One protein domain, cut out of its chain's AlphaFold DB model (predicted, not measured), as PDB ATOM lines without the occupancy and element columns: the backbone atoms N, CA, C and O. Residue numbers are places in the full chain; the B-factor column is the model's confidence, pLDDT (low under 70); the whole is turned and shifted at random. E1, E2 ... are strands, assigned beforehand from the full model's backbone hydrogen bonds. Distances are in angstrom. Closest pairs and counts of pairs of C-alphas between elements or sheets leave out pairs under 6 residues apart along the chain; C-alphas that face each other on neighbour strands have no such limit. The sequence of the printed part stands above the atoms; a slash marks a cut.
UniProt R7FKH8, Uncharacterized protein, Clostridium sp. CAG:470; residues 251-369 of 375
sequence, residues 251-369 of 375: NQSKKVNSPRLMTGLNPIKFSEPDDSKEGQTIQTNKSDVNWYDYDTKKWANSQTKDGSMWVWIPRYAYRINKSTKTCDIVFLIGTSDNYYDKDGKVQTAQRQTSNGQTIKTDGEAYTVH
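This is residues 251 to 369 of the 375 residues of an uncharacterized protein of Clostridium sp. CAG:470 (UniProt R7FKH8). Little regular structure: two loose lobes of strand hairpins, joined by residues 313 to 315, one a strongly twisted sheet, E2, E1, E3, E4, the other hairpins E5-E6 and E7-E8. Loop residues 273 to 278 and 353 to 358 stick out. The printed part has 119 residues, 32 in strands E1 to E8 in chain order, no named helix: all strand; loose, radius of gyration of the C-alphas 17.3 A, spans 47 by 36 by 31 A.

E1, residues 266 to 270, 13.4 A long, begins at C-alpha (-56.950, 27.592, 3.320). E2 is 281 to 283, E3 300 to 303, E4 309 to 312. E5, 316 to 320, spans 13.3 A; E6, 327 to 331, 13.2 A. E7 is 338 to 340; E8, 346 to 348, ends at C-alpha (-24.257, 33.496, 2.001).

Antiparallel hairpins have N and O within hydrogen-bond range: E1-E2, N 269 and O 282, 2.8 A; E3-E4, N 302 and O 310, 2.8 A; E5-E6, N 317 and O 330, 2.9 A; E7-E8, N 339 and O 347, 2.9 A. E1 and E3 meet only at a point, C-alphas 267 and 302 facing each other at 4.2 A. E4 and E5 are apart.

The farthest C-alphas, Ser 276 and Ser 354, are 53.8 A apart. The printed part has no cut; link E2 to E3 is long. No printed residue is under 70 in pLDDT.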
ATOM      1  N   ASN A 251     -38.907  31.236  10.637       85.44
ATOM      2  CA  ASN A 251     -39.179  30.433  11.818       85.44
ATOM      3  C   ASN A 251     -37.863  29.937  12.426       85.44
ATOM      4  O   ASN A 251     -37.232  29.024  11.892       85.44
ATOM      5  N   GLN A 252     -37.481  30.494  13.576       82.75
ATOM      6  CA  GLN A 252     -36.230  30.136  14.243       82.75
ATOM      7  C   GLN A 252     -36.200  28.681  14.736       82.75
ATOM      8  O   GLN A 252     -35.152  28.042  14.668       82.75
ATOM      9  N   SER A 253     -37.328  28.140  15.214       84.62
ATOM     10  CA  SER A 253     -37.368  26.772  15.750       84.62
ATOM     11  C   SER A 253     -37.318  25.723  14.645       84.62
ATOM     12  O   SER A 253     -36.636  24.715  14.798       84.62
ATOM     13  N   LYS A 254     -37.977  25.991  13.514       87.56
ATOM     14  CA  LYS A 254     -37.991  25.107  12.337       87.56
ATOM     15  C   LYS A 254     -36.889  25.414  11.318       87.56
ATOM     16  O   LYS A 254     -36.826  24.756  10.287       87.56
ATOM     17  N   LYS A 255     -36.064  26.437  11.578       89.06
ATOM     18  CA  LYS A 255     -34.969  26.919  10.716       89.06
ATOM     19  C   LYS A 255     -35.367  27.030   9.239       89.06
ATOM     20  O   LYS A 255     -34.650  26.584   8.342       89.06
ATOM     21  N   VAL A 256     -36.535  27.608   8.990       90.44
ATOM     22  CA  VAL A 256     -37.121  27.724   7.654       90.44
ATOM     23  C   VAL A 256     -38.040  28.931   7.606       90.44
ATOM     24  O   VAL A 256     -38.591  29.343   8.622       90.44
ATOM     25  N   ASN A 257     -38.257  29.495   6.422       89.88
ATOM     26  CA  ASN A 257     -39.308  30.490   6.257       89.88
ATOM     27  C   ASN A 257     -40.684  29.883   6.590       89.88
ATOM     28  O   ASN A 257     -40.979  28.733   6.271       89.88
ATOM     29  N   SER A 258     -41.528  30.669   7.238       88.00
ATOM     30  CA  SER A 258     -42.909  30.339   7.542       88.00
ATOM     31  C   SER A 258     -43.769  30.474   6.285       88.00
ATOM     32  O   SER A 258     -43.591  31.430   5.519       88.00
ATOM     33  N   PRO A 259     -44.750  29.578   6.086       87.88
ATOM     34  CA  PRO A 259     -45.641  29.652   4.944       87.88
ATOM     35  C   PRO A 259     -46.433  30.955   4.877       87.88
ATOM     36  O   PRO A 259     -47.047  31.390   5.856       87.88
ATOM     37  N   ARG A 260     -46.473  31.553   3.683       82.81
ATOM     38  CA  ARG A 260     -47.272  32.747   3.379       82.81
ATOM     39  C   ARG A 260     -48.489  32.343   2.557       82.81
ATOM     40  O   ARG A 260     -48.339  31.843   1.448       82.81
ATOM     41  N   LEU A 261     -49.685  32.567   3.101       81.00
ATOM     42  CA  LEU A 261     -50.938  32.310   2.386       81.00
ATOM     43  C   LEU A 261     -51.486  33.598   1.801       81.00
ATOM     44  O   LEU A 261     -51.725  34.556   2.537       81.00
ATOM     45  N   MET A 262     -51.733  33.566   0.498       78.75
ATOM     46  CA  MET A 262     -52.516  34.570  -0.205       78.75
ATOM     47  C   MET A 262     -54.005  34.425   0.129       78.75
ATOM     48  O   MET A 262     -54.470  33.358   0.539       78.75
ATOM     49  N   THR A 263     -54.761  35.504  -0.070       80.12
ATOM     50  CA  THR A 263     -56.218  35.511   0.097       80.12
ATOM     51  C   THR A 263     -56.864  34.374  -0.695       80.12
ATOM     52  O   THR A 263     -56.599  34.206  -1.882       80.12
ATOM     53  N   GLY A 264     -57.726  33.600  -0.032       85.81
ATOM     54  CA  GLY A 264     -58.439  32.472  -0.636       85.81
ATOM     55  C   GLY A 264     -57.765  31.105  -0.475       85.81
ATOM     56  O   GLY A 264     -58.415  30.104  -0.771       85.81
ATOM     57  N   LEU A 265     -56.524  31.043   0.028       88.00
ATOM     58  CA  LEU A 265     -55.848  29.787   0.371       88.00
ATOM     59  C   LEU A 265     -56.130  29.377   1.821       88.00
ATOM     60  O   LEU A 265     -55.800  30.111   2.755       88.00
ATOM     61  N   ASN A 266     -56.678  28.175   2.006       92.31
ATOM     62  CA  ASN A 266     -56.950  27.592   3.320       92.31
ATOM     63  C   ASN A 266     -55.927  26.492   3.646       92.31
ATOM     64  O   ASN A 266     -55.740  25.602   2.819       92.31
ATOM     65  N   PRO A 267     -55.256  26.516   4.811       95.25
ATOM     66  CA  PRO A 267     -54.336  25.460   5.228       95.25
ATOM     67  C   PRO A 267     -54.977  24.077   5.285       95.25
ATOM     68  O   PRO A 267     -56.046  23.901   5.870       95.25
ATOM     69  N   ILE A 268     -54.260  23.080   4.778       95.19
ATOM     70  CA  ILE A 268     -54.629  21.670   4.914       95.19
ATOM     71  C   ILE A 268     -53.416  20.820   5.305       95.19
ATOM     72  O   ILE A 268     -52.265  21.202   5.088       95.19
ATOM     73  N   LYS A 269     -53.690  19.645   5.868       93.62
ATOM     74  CA  LYS A 269     -52.736  18.553   6.096       93.62
ATOM     75  C   LYS A 269     -53.261  17.279   5.450       93.62
ATOM     76  O   LYS A 269     -54.451  17.179   5.160       93.62
ATOM     77  N   PHE A 270     -52.389  16.293   5.303       90.81
ATOM     78  CA  PHE A 270     -52.770  14.951   4.887       90.81
ATOM     79  C   PHE A 270     -52.568  13.972   6.040       90.81
ATOM     80  O   PHE A 270     -51.599  14.099   6.793       90.81
ATOM     81  N   SER A 271     -53.485  13.020   6.204       89.56
ATOM     82  CA  SER A 271     -53.183  11.797   6.946       89.56
ATOM     83  C   SER A 271     -52.487  10.816   6.015       89.56
ATOM     84  O   SER A 271     -52.883  10.668   4.858       89.56
ATOM     85  N   GLU A 272     -51.463  10.142   6.529       86.56
ATOM     86  CA  GLU A 272     -50.825   9.052   5.800       86.56
ATOM     87  C   GLU A 272     -51.818   7.890   5.636       86.56
ATOM     88  O   GLU A 272     -52.589   7.620   6.566       86.56
ATOM     89  N   PRO A 273     -51.839   7.225   4.470       89.94
ATOM     90  CA  PRO A 273     -52.586   5.989   4.299       89.94
ATOM     91  C   PRO A 273     -51.967   4.854   5.127       89.94
ATOM     92  O   PRO A 273     -50.765   4.846   5.401       89.94
ATOM     93  N   ASP A 274     -52.787   3.869   5.474       92.00
ATOM     94  CA  ASP A 274     -52.352   2.581   6.013       92.00
ATOM     95  C   ASP A 274     -52.959   1.425   5.198       92.00
ATOM     96  O   ASP A 274     -53.745   1.652   4.277       92.00
ATOM     97  N   ASP A 275     -52.609   0.178   5.531       92.50
ATOM     98  CA  ASP A 275     -53.074  -1.021   4.811       92.50
ATOM     99  C   ASP A 275     -54.611  -1.172   4.772       92.50
ATOM    100  O   ASP A 275     -55.144  -1.967   3.999       92.50
ATOM    101  N   SER A 276     -55.337  -0.427   5.612       91.25
ATOM    102  CA  SER A 276     -56.792  -0.477   5.772       91.25
ATOM    103  C   SER A 276     -57.523   0.826   5.422       91.25
ATOM    104  O   SER A 276     -58.752   0.810   5.303       91.25
ATOM    105  N   LYS A 277     -56.816   1.956   5.284       92.00
ATOM    106  CA  LYS A 277     -57.412   3.291   5.120       92.00
ATOM    107  C   LYS A 277     -56.618   4.158   4.155       92.00
ATOM    108  O   LYS A 277     -55.411   4.329   4.290       92.00
ATOM    109  N   GLU A 278     -57.334   4.792   3.234       91.50
ATOM    110  CA  GLU A 278     -56.770   5.834   2.381       91.50
ATOM    111  C   GLU A 278     -56.411   7.090   3.190       91.50
ATOM    112  O   GLU A 278     -57.043   7.418   4.200       91.50
ATOM    113  N   GLY A 279     -55.402   7.818   2.709       88.75
ATOM    114  CA  GLY A 279     -55.037   9.119   3.250       88.75
ATOM    115  C   GLY A 279     -56.156  10.141   3.039       88.75
ATOM    116  O   GLY A 279     -56.872  10.110   2.040       88.75
ATOM    117  N   GLN A 280     -56.314  11.064   3.982       90.06
ATOM    118  CA  GLN A 280     -57.392  12.049   3.983       90.06
ATOM    119  C   GLN A 280     -56.842  13.465   4.041       90.06
ATOM    120  O   GLN A 280     -55.816  13.733   4.666       90.06
ATOM    121  N   THR A 281     -57.570  14.394   3.425       91.69
ATOM    122  CA  THR A 281     -57.311  15.827   3.588       91.69
ATOM    123  C   THR A 281     -57.960  16.316   4.877       91.69
ATOM    124  O   THR A 281     -59.159  16.146   5.084       91.69
ATOM    125  N   ILE A 282     -57.172  16.957   5.733       92.88
ATOM    126  CA  ILE A 282     -57.591  17.482   7.031       92.88
ATOM    127  C   ILE A 282     -57.461  19.004   6.991       92.88
ATOM    128  O   ILE A 282     -56.374  19.530   6.747       92.88
ATOM    129  N   GLN A 283     -58.556  19.716   7.259       92.06
ATOM    130  CA  GLN A 283     -58.534  21.175   7.387       92.06
ATOM    131  C   GLN A 283     -57.717  21.588   8.615       92.06
ATOM    132  O   GLN A 283     -57.820  20.974   9.678       92.06
ATOM    133  N   THR A 284     -56.903  22.631   8.477       92.56
ATOM    134  CA  THR A 284     -56.146  23.201   9.595       92.56
ATOM    135  C   THR A 284     -56.099  24.728   9.503       92.56
ATOM    136  O   THR A 284     -56.847  25.350   8.752       92.56
ATOM    137  N   ASN A 285     -55.247  25.366  10.296       87.81
ATOM    138  CA  ASN A 285     -55.038  26.802  10.305       87.81
ATOM    139  C   ASN A 285     -53.540  27.135  10.432       87.81
ATOM    140  O   ASN A 285     -52.702  26.268  10.668       87.81
ATOM    141  N   LYS A 286     -53.199  28.420  10.273       82.88
ATOM    142  CA  LYS A 286     -51.806  28.897  10.312       82.88
ATOM    143  C   LYS A 286     -51.123  28.723  11.675       82.88
ATOM    144  O   LYS A 286     -49.895  28.723  11.711       82.88
ATOM    145  N   SER A 287     -51.878  28.636  12.774       82.25
ATOM    146  CA  SER A 287     -51.322  28.486  14.125       82.25
ATOM    147  C   SER A 287     -51.087  27.028  14.525       82.25
ATOM    148  O   SER A 287     -50.476  26.776  15.563       82.25
ATOM    149  N   ASP A 288     -51.508  26.061  13.705       87.00
ATOM    150  CA  ASP A 288     -51.219  24.649  13.928       87.00
ATOM    151  C   ASP A 288     -49.721  24.363  13.760       87.00
ATOM    152  O   ASP A 288     -49.160  24.370  12.660       87.00
ATOM    153  N   VAL A 289     -49.070  24.049  14.879       87.06
ATOM    154  CA  VAL A 289     -47.645  23.704  14.933       87.06
ATOM    155  C   VAL A 289     -47.291  22.498  14.058       87.06
ATOM    156  O   VAL A 289     -46.156  22.412  13.588       87.06
ATOM    157  N   ASN A 290     -48.255  21.615  13.782       90.00
ATOM    158  CA  ASN A 290     -48.095  20.406  12.978       90.00
ATOM    159  C   ASN A 290     -48.476  20.603  11.503       90.00
ATOM    160  O   ASN A 290     -48.546  19.622  10.764       90.00
ATOM    161  N   TRP A 291     -48.754  21.834  11.063       92.31
ATOM    162  CA  TRP A 291     -49.118  22.108   9.671       92.31
ATOM    163  C   TRP A 291     -47.996  21.793   8.675       92.31
ATOM    164  O   TRP A 291     -48.262  21.269   7.597       92.31
ATOM    165  N   TYR A 292     -46.746  22.062   9.044       92.69
ATOM    166  CA  TYR A 292     -45.578  21.790   8.211       92.69
ATOM    167  C   TYR A 292     -44.365  21.454   9.069       92.69
ATOM    168  O   TYR A 292     -44.239  21.950  10.189       92.69
ATOM    169  N   ASP A 293     -43.459  20.656   8.527       91.81
ATOM    170  CA  ASP A 293     -42.168  20.331   9.120       91.81
ATOM    171  C   ASP A 293     -41.273  19.738   8.028       91.81
ATOM    172  O   ASP A 293     -41.420  18.582   7.629       91.81
ATOM    173  N   TYR A 294     -40.363  20.553   7.504       91.00
ATOM    174  CA  TYR A 294     -39.537  20.160   6.366       91.00
ATOM    175  C   TYR A 294     -38.445  19.155   6.740       91.00
ATOM    176  O   TYR A 294     -38.049  18.372   5.876       91.00
ATOM    177  N   ASP A 295     -38.031  19.099   8.010       86.25
ATOM    178  CA  ASP A 295     -37.069  18.101   8.488       86.25
ATOM    179  C   ASP A 295     -37.685  16.696   8.443       86.25
ATOM    180  O   ASP A 295     -37.024  15.724   8.071       86.25
ATOM    181  N   THR A 296     -38.991  16.593   8.718       89.56
ATOM    182  CA  THR A 296     -39.765  15.347   8.576       89.56
ATOM    183  C   THR A 296     -40.491  15.220   7.234       89.56
ATOM    184  O   THR A 296     -41.342  14.346   7.071       89.56
ATOM    185  N   LYS A 297     -40.126  16.042   6.238       88.00
ATOM    186  CA  LYS A 297     -40.681  16.037   4.867       88.00
ATOM    187  C   LYS A 297     -42.192  16.307   4.790       88.00
ATOM    188  O   LYS A 297     -42.848  15.914   3.826       88.00
ATOM    189  N   LYS A 298     -42.745  17.019   5.773       90.81
ATOM    190  CA  LYS A 298     -44.139  17.476   5.809       90.81
ATOM    191  C   LYS A 298     -44.258  18.867   5.200       90.81
ATOM    192  O   LYS A 298     -43.812  19.864   5.768       90.81
ATOM    193  N   TRP A 299     -44.897  18.927   4.041       91.94
ATOM    194  CA  TRP A 299     -45.064  20.157   3.275       91.94
ATOM    195  C   TRP A 299     -46.224  21.012   3.796       91.94
ATOM    196  O   TRP A 299     -47.273  20.491   4.176       91.94
ATOM    197  N   ALA A 300     -46.055  22.334   3.752       93.94
ATOM    198  CA  ALA A 300     -47.128  23.285   4.016       93.94
ATOM    199  C   ALA A 300     -48.108  23.326   2.834       93.94
ATOM    200  O   ALA A 300     -47.862  24.005   1.834       93.94
ATOM    201  N   ASN A 301     -49.212  22.591   2.946       95.06
ATOM    202  CA  ASN A 301     -50.231  22.504   1.903       95.06
ATOM    203  C   ASN A 301     -51.417  23.429   2.189       95.06
ATOM    204  O   ASN A 301     -51.745  23.733   3.340       95.06
ATOM    205  N   SER A 302     -52.075  23.875   1.125       94.88
ATOM    206  CA  SER A 302     -53.289  24.684   1.187       94.88
ATOM    207  C   SER A 302     -54.225  24.373   0.022       94.88
ATOM    208  O   SER A 302     -53.802  23.822  -0.992       94.88
ATOM    209  N   GLN A 303     -55.495  24.731   0.177       92.94
ATOM    210  CA  GLN A 303     -56.548  24.477  -0.794       92.94
ATOM    211  C   GLN A 303     -57.400  25.730  -1.020       92.94
ATOM    212  O   GLN A 303     -57.736  26.451  -0.074       92.94
ATOM    213  N   THR A 304     -57.766  25.991  -2.271       91.38
ATOM    214  CA  THR A 304     -58.766  27.006  -2.638       91.38
ATOM    215  C   THR A 304     -60.188  26.442  -2.554       91.38
ATOM    216  O   THR A 304     -60.399  25.234  -2.495       91.38
ATOM    217  N   LYS A 305     -61.205  27.316  -2.543       90.56
ATOM    218  CA  LYS A 305     -62.623  26.908  -2.415       90.56
ATOM    219  C   LYS A 305     -63.109  25.947  -3.510       90.56
ATOM    220  O   LYS A 305     -64.041  25.192  -3.273       90.56
ATOM    221  N   ASP A 306     -62.503  26.002  -4.691       91.69
ATOM    222  CA  ASP A 306     -62.790  25.134  -5.842       91.69
ATOM    223  C   ASP A 306     -62.132  23.745  -5.743       91.69
ATOM    224  O   ASP A 306     -62.345  22.899  -6.606       91.69
ATOM    225  N   GLY A 307     -61.330  23.503  -4.703       90.81
ATOM    226  CA  GLY A 307     -60.634  22.244  -4.475       90.81
ATOM    227  C   GLY A 307     -59.189  22.198  -4.981       90.81
ATOM    228  O   GLY A 307     -58.507  21.215  -4.683       90.81
ATOM    229  N   SER A 308     -58.695  23.230  -5.679       91.75
ATOM    230  CA  SER A 308     -57.319  23.248  -6.201       91.75
ATOM    231  C   SER A 308     -56.283  23.242  -5.069       91.75
ATOM    232  O   SER A 308     -56.418  23.960  -4.075       91.75
ATOM    233  N   MET A 309     -55.237  22.425  -5.226       92.94
ATOM    234  CA  MET A 309     -54.206  22.188  -4.210       92.94
ATOM    235  C   MET A 309     -52.946  23.002  -4.485       92.94
ATOM    236  O   MET A 309     -52.469  23.075  -5.616       92.94
ATOM    237  N   TRP A 310     -52.372  23.557  -3.424       94.19
ATOM    238  CA  TRP A 310     -51.193  24.410  -3.478       94.19
ATOM    239  C   TRP A 310     -50.197  24.001  -2.404       94.19
ATOM    240  O   TRP A 310     -50.565  23.816  -1.243       94.19
ATOM    241  N   VAL A 311     -48.922  23.929  -2.779       93.31
ATOM    242  CA  VAL A 311     -47.819  23.679  -1.851       93.31
ATOM    243  C   VAL A 311     -46.977  24.936  -1.704       93.31
ATOM    244  O   VAL A 311     -46.574  25.557  -2.690       93.31
ATOM    245  N   TRP A 312     -46.699  25.319  -0.463       91.50
ATOM    246  CA  TRP A 312     -45.763  26.393  -0.190       91.50
ATOM    247  C   TRP A 312     -44.335  25.838  -0.116       91.50
ATOM    248  O   TRP A 312     -44.042  24.896   0.630       91.50
ATOM    249  N   ILE A 313     -43.447  26.428  -0.916       90.62
ATOM    250  CA  ILE A 313     -42.038  26.039  -1.013       90.62
ATOM    251  C   ILE A 313     -41.196  27.151  -0.371       90.62
ATOM    252  O   ILE A 313     -41.218  28.280  -0.871       90.62
ATOM    253  N   PRO A 314     -40.443  26.862   0.707       90.56
ATOM    254  CA  PRO A 314     -39.539  27.838   1.294       90.56
ATOM    255  C   PRO A 314     -38.452  28.244   0.308       90.56
ATOM    256  O   PRO A 314     -38.000  27.434  -0.500       90.56
ATOM    257  N   ARG A 315     -37.964  29.483   0.412       91.81
ATOM    258  CA  ARG A 315     -36.762  29.893  -0.325       91.81
ATOM    259  C   ARG A 315     -35.589  29.016   0.096       91.81
ATOM    260  O   ARG A 315     -35.343  28.825   1.285       91.81
ATOM    261  N   TYR A 316     -34.872  28.496  -0.888       93.94
ATOM    262  CA  TYR A 316     -33.772  27.574  -0.660       93.94
ATOM    263  C   TYR A 316     -32.624  27.811  -1.637       93.94
ATOM    264  O   TYR A 316     -32.809  28.326  -2.748       93.94
ATOM    265  N   ALA A 317     -31.441  27.401  -1.203       94.88
ATOM    266  CA  ALA A 317     -30.274  27.237  -2.043       94.88
ATOM    267  C   ALA A 317     -29.879  25.761  -2.079       94.88
ATOM    268  O   ALA A 317     -30.174  24.996  -1.159       94.88
ATOM    269  N   TYR A 318     -29.244  25.359  -3.171       93.38
ATOM    270  CA  TYR A 318     -28.916  23.972  -3.436       93.38
ATOM    271  C   TYR A 318     -27.472  23.807  -3.890       93.38
ATOM    272  O   TYR A 318     -26.864  24.713  -4.465       93.38
ATOM    273  N   ARG A 319     -26.933  22.619  -3.649       92.81
ATOM    274  CA  ARG A 319     -25.637  22.174  -4.149       92.81
ATOM    275  C   ARG A 319     -25.775  20.752  -4.667       92.81
ATOM    276  O   ARG A 319     -26.417  19.920  -4.034       92.81
ATOM    277  N   ILE A 320     -25.163  20.467  -5.806       90.62
ATOM    278  CA  ILE A 320     -25.188  19.144  -6.423       90.62
ATOM    279  C   ILE A 320     -23.894  18.422  -6.073       90.62
ATOM    280  O   ILE A 320     -22.805  18.863  -6.427       90.62
ATOM    281  N   ASN A 321     -23.994  17.270  -5.422       86.62
ATOM    282  CA  ASN A 321     -22.834  16.422  -5.214       86.62
ATOM    283  C   ASN A 321     -22.564  15.601  -6.482       86.62
ATOM    284  O   ASN A 321     -23.322  14.699  -6.848       86.62
ATOM    285  N   LYS A 322     -21.461  15.906  -7.169       85.38
ATOM    286  CA  LYS A 322     -21.106  15.256  -8.438       85.38
ATOM    287  C   LYS A 322     -20.838  13.757  -8.298       85.38
ATOM    288  O   LYS A 322     -21.098  13.026  -9.258       85.38
ATOM    289  N   SER A 323     -20.334  13.314  -7.149       86.88
ATOM    290  CA  SER A 323     -19.954  11.921  -6.902       86.88
ATOM    291  C   SER A 323     -21.166  11.065  -6.549       86.88
ATOM    292  O   SER A 323     -21.369  10.019  -7.156       86.88
ATOM    293  N   THR A 324     -22.004  11.527  -5.618       89.44
ATOM    294  CA  THR A 324     -23.181  10.776  -5.146       89.44
ATOM    295  C   THR A 324     -24.433  11.027  -5.981       89.44
ATOM    296  O   THR A 324     -25.423  10.324  -5.811       89.44
ATOM    297  N   LYS A 325     -24.411  12.028  -6.877       86.94
ATOM    298  CA  LYS A 325     -25.577  12.497  -7.647       86.94
ATOM    299  C   LYS A 325     -26.744  12.948  -6.762       86.94
ATOM    300  O   LYS A 325     -27.893  12.917  -7.191       86.94
ATOM    301  N   THR A 326     -26.456  13.386  -5.537       89.62
ATOM    302  CA  THR A 326     -27.457  13.918  -4.604       89.62
ATOM    303  C   THR A 326     -27.513  15.441  -4.657       89.62
ATOM    304  O   THR A 326     -26.568  16.102  -5.090       89.62
ATOM    305  N   CYS A 327     -28.636  15.998  -4.210       89.75
ATOM    306  CA  CYS A 327     -28.831  17.432  -4.046       89.75
ATOM    307  C   CYS A 327     -28.904  17.750  -2.551       89.75
ATOM    308  O   CYS A 327     -29.760  17.210  -1.852       89.75
ATOM    309  N   ASP A 328     -28.018  18.622  -2.087       91.00
ATOM    310  CA  ASP A 328     -28.057  19.163  -0.734       91.00
ATOM    311  C   ASP A 328     -28.823  20.483  -0.760       91.00
ATOM    312  O   ASP A 328     -28.593  21.317  -1.639       91.00
ATOM    313  N   ILE A 329     -29.694  20.697   0.223       91.88
ATOM    314  CA  ILE A 329     -30.555  21.879   0.311       91.88
ATOM    315  C   ILE A 329     -30.311  22.590   1.641       91.88
ATOM    316  O   ILE A 329     -30.159  21.948   2.677       91.88
ATOM    317  N   VAL A 330     -30.305  23.921   1.599       93.88
ATOM    318  CA  VAL A 330     -30.370  24.796   2.776       93.88
ATOM    319  C   VAL A 330     -31.478  25.822   2.585       93.88
ATOM    320  O   VAL A 330     -31.696  26.313   1.472       93.88
ATOM    321  N   PHE A 331     -32.185  26.160   3.661       94.56
ATOM    322  CA  PHE A 331     -33.219  27.188   3.623       94.56
ATOM    323  C   PHE A 331     -32.616  28.577   3.794       94.56
ATOM    324  O   PHE A 331     -31.760  28.803   4.648       94.56
ATOM    325  N   LEU A 332     -33.075  29.501   2.954       94.06
ATOM    326  CA  LEU A 332     -32.633  30.889   2.970       94.06
ATOM    327  C   LEU A 332     -33.424  31.687   4.008       94.06
ATOM    328  O   LEU A 332     -34.640  31.529   4.124       94.06
ATOM    329  N   ILE A 333     -32.739  32.577   4.720       90.56
ATOM    330  CA  ILE A 333     -33.292  33.394   5.801       90.56
ATOM    331  C   ILE A 333     -34.116  34.537   5.199       90.56
ATOM    332  O   ILE A 333     -33.570  35.422   4.529       90.56
ATOM    333  N   GLY A 334     -35.436  34.475   5.406       86.25
ATOM    334  CA  GLY A 334     -36.448  35.393   4.876       86.25
ATOM    335  C   GLY A 334     -36.236  35.719   3.401       86.25
ATOM    336  O   GLY A 334     -36.371  34.837   2.548       86.25
ATOM    337  N   THR A 335     -35.902  36.969   3.080       84.38
ATOM    338  CA  THR A 335     -35.674  37.452   1.700       84.38
ATOM    339  C   THR A 335     -34.200  37.517   1.291       84.38
ATOM    340  O   THR A 335     -33.905  37.742   0.118       84.38
ATOM    341  N   SER A 336     -33.269  37.260   2.212       89.25
ATOM    342  CA  SER A 336     -31.827  37.292   1.939       89.25
ATOM    343  C   SER A 336     -31.337  36.048   1.185       89.25
ATOM    344  O   SER A 336     -32.068  35.068   1.035       89.25
ATOM    345  N   ASP A 337     -30.086  36.065   0.733       92.81
ATOM    346  CA  ASP A 337     -29.398  34.864   0.236       92.81
ATOM    347  C   ASP A 337     -28.589  34.170   1.343       92.81
ATOM    348  O   ASP A 337     -27.759  33.303   1.069       92.81
ATOM    349  N   ASN A 338     -28.832  34.536   2.604       93.88
ATOM    350  CA  ASN A 338     -28.140  33.962   3.744       93.88
ATOM    351  C   ASN A 338     -28.818  32.678   4.222       93.88
ATOM    352  O   ASN A 338     -30.029  32.524   4.085       93.88
ATOM    353  N   TYR A 339     -28.050  31.777   4.822       94.00
ATOM    354  CA  TYR A 339     -28.529  30.538   5.429       94.00
ATOM    355  C   TYR A 339     -27.688  30.187   6.659       94.00
ATOM    356  O   TYR A 339     -26.564  30.668   6.804       94.00
ATOM    357  N   TYR A 340     -28.221  29.334   7.533       91.75
ATOM    358  CA  TYR A 340     -27.450  28.752   8.630       91.75
ATOM    359  C   TYR A 340     -26.748  27.481   8.159       91.75
ATOM    360  O   TYR A 340     -27.392  26.575   7.626       91.75
ATOM    361  N   ASP A 341     -25.436  27.399   8.357       90.88
ATOM    362  CA  ASP A 341     -24.696  26.159   8.150       90.88
ATOM    363  C   ASP A 341     -24.953  25.137   9.274       90.88
ATOM    364  O   ASP A 341     -25.745  25.347  10.198       90.88
ATOM    365  N   LYS A 342     -24.279  23.989   9.173       87.69
ATOM    366  CA  LYS A 342     -24.410  22.863  10.111       87.69
ATOM    367  C   LYS A 342     -24.047  23.254  11.548       87.69
ATOM    368  O   LYS A 342     -24.591  22.677  12.484       87.69
ATOM    369  N   ASP A 343     -23.162  24.237  11.697       90.06
ATOM    370  CA  ASP A 343     -22.672  24.744  12.978       90.06
ATOM    371  C   ASP A 343     -23.524  25.924  13.484       90.06
ATOM    372  O   ASP A 343     -23.231  26.510  14.526       90.06
ATOM    373  N   GLY A 344     -24.588  26.288  12.755       86.94
ATOM    374  CA  GLY A 344     -25.471  27.401  13.087       86.94
ATOM    375  C   GLY A 344     -24.877  28.775  12.781       86.94
ATOM    376  O   GLY A 344     -25.396  29.774  13.280       86.94
ATOM    377  N   LYS A 345     -23.812  28.861  11.976       91.94
ATOM    378  CA  LYS A 345     -23.247  30.144  11.539       91.94
ATOM    379  C   LYS A 345     -23.915  30.610  10.254       91.94
ATOM    380  O   LYS A 345     -24.268  29.809   9.390       91.94
ATOM    381  N   VAL A 346     -24.080  31.923  10.133       92.94
ATOM    382  CA  VAL A 346     -24.666  32.540   8.942       92.94
ATOM    383  C   VAL A 346     -23.644  32.528   7.807       92.94
ATOM    384  O   VAL A 346     -22.527  33.017   7.963       92.94
ATOM    385  N   GLN A 347     -24.051  31.988   6.665       95.38
ATOM    386  CA  GLN A 347     -23.312  31.952   5.406       95.38
ATOM    387  C   GLN A 347     -24.161  32.581   4.298       95.38
ATOM    388  O   GLN A 347     -25.373  32.719   4.458       95.38
ATOM    389  N   THR A 348     -23.556  32.915   3.158       94.62
ATOM    390  CA  THR A 348     -24.257  33.496   2.001       94.62
ATOM    391  C   THR A 348     -24.152  32.575   0.787       94.62
ATOM    392  O   THR A 348     -23.061  32.159   0.400       94.62
ATOM    393  N   ALA A 349     -25.291  32.246   0.180       94.00
ATOM    394  CA  ALA A 349     -25.363  31.460  -1.045       94.00
ATOM    395  C   ALA A 349     -25.010  32.313  -2.275       94.00
ATOM    396  O   ALA A 349     -25.295  33.509  -2.332       94.00
ATOM    397  N   GLN A 350     -24.425  31.690  -3.297       92.62
ATOM    398  CA  GLN A 350     -24.134  32.361  -4.563       92.62
ATOM    399  C   GLN A 350     -25.403  32.509  -5.413       92.62
ATOM    400  O   GLN A 350     -26.267  31.627  -5.449       92.62
ATOM    401  N   ARG A 351     -25.484  33.610  -6.160       89.75
ATOM    402  CA  ARG A 351     -26.597  33.938  -7.052       89.75
ATOM    403  C   ARG A 351     -26.066  34.316  -8.429       89.75
ATOM    404  O   ARG A 351     -25.045  34.985  -8.545       89.75
ATOM    405  N   GLN A 352     -26.802  33.927  -9.467       83.94
ATOM    406  CA  GLN A 352     -26.564  34.429 -10.815       83.94
ATOM    407  C   GLN A 352     -27.060  35.879 -10.933       83.94
ATOM    408  O   GLN A 352     -28.247  36.141 -10.730       83.94
ATOM    409  N   THR A 353     -26.169  36.812 -11.261       83.12
ATOM    410  CA  THR A 353     -26.448  38.257 -11.339       83.12
ATOM    411  C   THR A 353     -26.477  38.795 -12.767       83.12
ATOM    412  O   THR A 353     -26.915  39.922 -12.980       83.12
ATOM    413  N   SER A 354     -26.033  38.021 -13.760       82.44
ATOM    414  CA  SER A 354     -26.069  38.421 -15.169       82.44
ATOM    415  C   SER A 354     -26.427  37.265 -16.105       82.44
ATOM    416  O   SER A 354     -26.274  36.081 -15.784       82.44
ATOM    417  N   ASN A 355     -26.934  37.612 -17.288       77.38
ATOM    418  CA  ASN A 355     -27.181  36.641 -18.349       77.38
ATOM    419  C   ASN A 355     -25.848  36.053 -18.832       77.38
ATOM    420  O   ASN A 355     -24.916  36.793 -19.137       77.38
ATOM    421  N   GLY A 356     -25.763  34.723 -18.901       77.25
ATOM    422  CA  GLY A 356     -24.563  34.008 -19.349       77.25
ATOM    423  C   GLY A 356     -23.507  33.754 -18.267       77.25
ATOM    424  O   GLY A 356     -22.522  33.069 -18.542       77.25
ATOM    425  N   GLN A 357     -23.696  34.236 -17.032       83.38
ATOM    426  CA  GLN A 357     -22.812  33.873 -15.923       83.38
ATOM    427  C   GLN A 357     -22.917  32.370 -15.634       83.38
ATOM    428  O   GLN A 357     -23.988  31.854 -15.326       83.38
ATOM    429  N   THR A 358     -21.784  31.672 -15.695       82.19
ATOM    430  CA  THR A 358     -21.704  30.264 -15.292       82.19
ATOM    431  C   THR A 358     -21.600  30.170 -13.771       82.19
ATOM    432  O   THR A 358     -20.628  30.648 -13.188       82.19
ATOM    433  N   ILE A 359     -22.584  29.536 -13.133       81.69
ATOM    434  CA  ILE A 359     -22.559  29.231 -11.699       81.69
ATOM    435  C   ILE A 359     -22.128  27.778 -11.497       81.69
ATOM    436  O   ILE A 359     -22.707  26.863 -12.082       81.69
ATOM    437  N   LYS A 360     -21.121  27.557 -10.646       82.62
ATOM    438  CA  LYS A 360     -20.672  26.210 -10.273       82.62
ATOM    439  C   LYS A 360     -21.570  25.655  -9.173       82.62
ATOM    440  O   LYS A 360     -21.371  25.959  -8.001       82.62
ATOM    441  N   THR A 361     -22.551  24.846  -9.554       80.56
ATOM    442  CA  THR A 361     -23.482  24.187  -8.623       80.56
ATOM    443  C   THR A 361     -22.918  22.903  -8.015       80.56
ATOM    444  O   THR A 361     -23.509  22.377  -7.075       80.56
ATOM    445  N   ASP A 362     -21.787  22.409  -8.529       80.06
ATOM    446  CA  ASP A 362     -21.092  21.194  -8.090       80.06
ATOM    447  C   ASP A 362     -19.843  21.455  -7.223       80.06
ATOM    448  O   ASP A 362     -19.093  20.527  -6.919       80.06
ATOM    449  N   GLY A 363     -19.620  22.715  -6.829       77.75
ATOM    450  CA  GLY A 363     -18.564  23.133  -5.899       77.75
ATOM    451  C   GLY A 363     -19.025  23.156  -4.439       77.75
ATOM    452  O   GLY A 363     -20.105  22.683  -4.116       77.75
ATOM    453  N   GLU A 364     -18.224  23.730  -3.537       81.25
ATOM    454  CA  GLU A 364     -18.541  23.762  -2.095       81.25
ATOM    455  C   GLU A 364     -19.719  24.685  -1.738       81.25
ATOM    456  O   GLU A 364     -20.431  24.418  -0.765       81.25
ATOM    457  N   ALA A 365     -19.941  25.732  -2.539       87.62
ATOM    458  CA  ALA A 365     -20.934  26.773  -2.297       87.62
ATOM    459  C   ALA A 365     -22.361  26.355  -2.693       87.62
ATOM    460  O   ALA A 365     -22.590  25.717  -3.724       87.62
ATOM    461  N   TYR A 366     -23.339  26.793  -1.900       94.19
ATOM    462  CA  TYR A 366     -24.757  26.665  -2.229       94.19
ATOM    463  C   TYR A 366     -25.187  27.740  -3.221       94.19
ATOM    464  O   TYR A 366     -24.775  28.891  -3.113       94.19
ATOM    465  N   THR A 367     -26.053  27.367  -4.159       93.69
ATOM    466  CA  THR A 367     -26.579  28.230  -5.219       93.69
ATOM    467  C   THR A 367     -28.052  28.513  -4.992       93.69
ATOM    468  O   THR A 367     -28.842  27.582  -4.844       93.69
ATOM    469  N   VAL A 368     -28.450  29.781  -4.992       93.50
ATOM    470  CA  VAL A 368     -29.864  30.154  -4.871       93.50
ATOM    471  C   VAL A 368     -30.657  29.612  -6.061       93.50
ATOM    472  O   VAL A 368     -30.262  29.794  -7.213       93.50
ATOM    473  N   HIS A 369     -31.796  28.964  -5.795       90.06
ATOM    474  CA  HIS A 369     -32.623  28.418  -6.869       90.06
ATOM    475  C   HIS A 369     -33.156  29.528  -7.808       90.06
ATOM    476  O   HIS A 369     -33.676  30.532  -7.313       90.06
TER     477      HIS A 369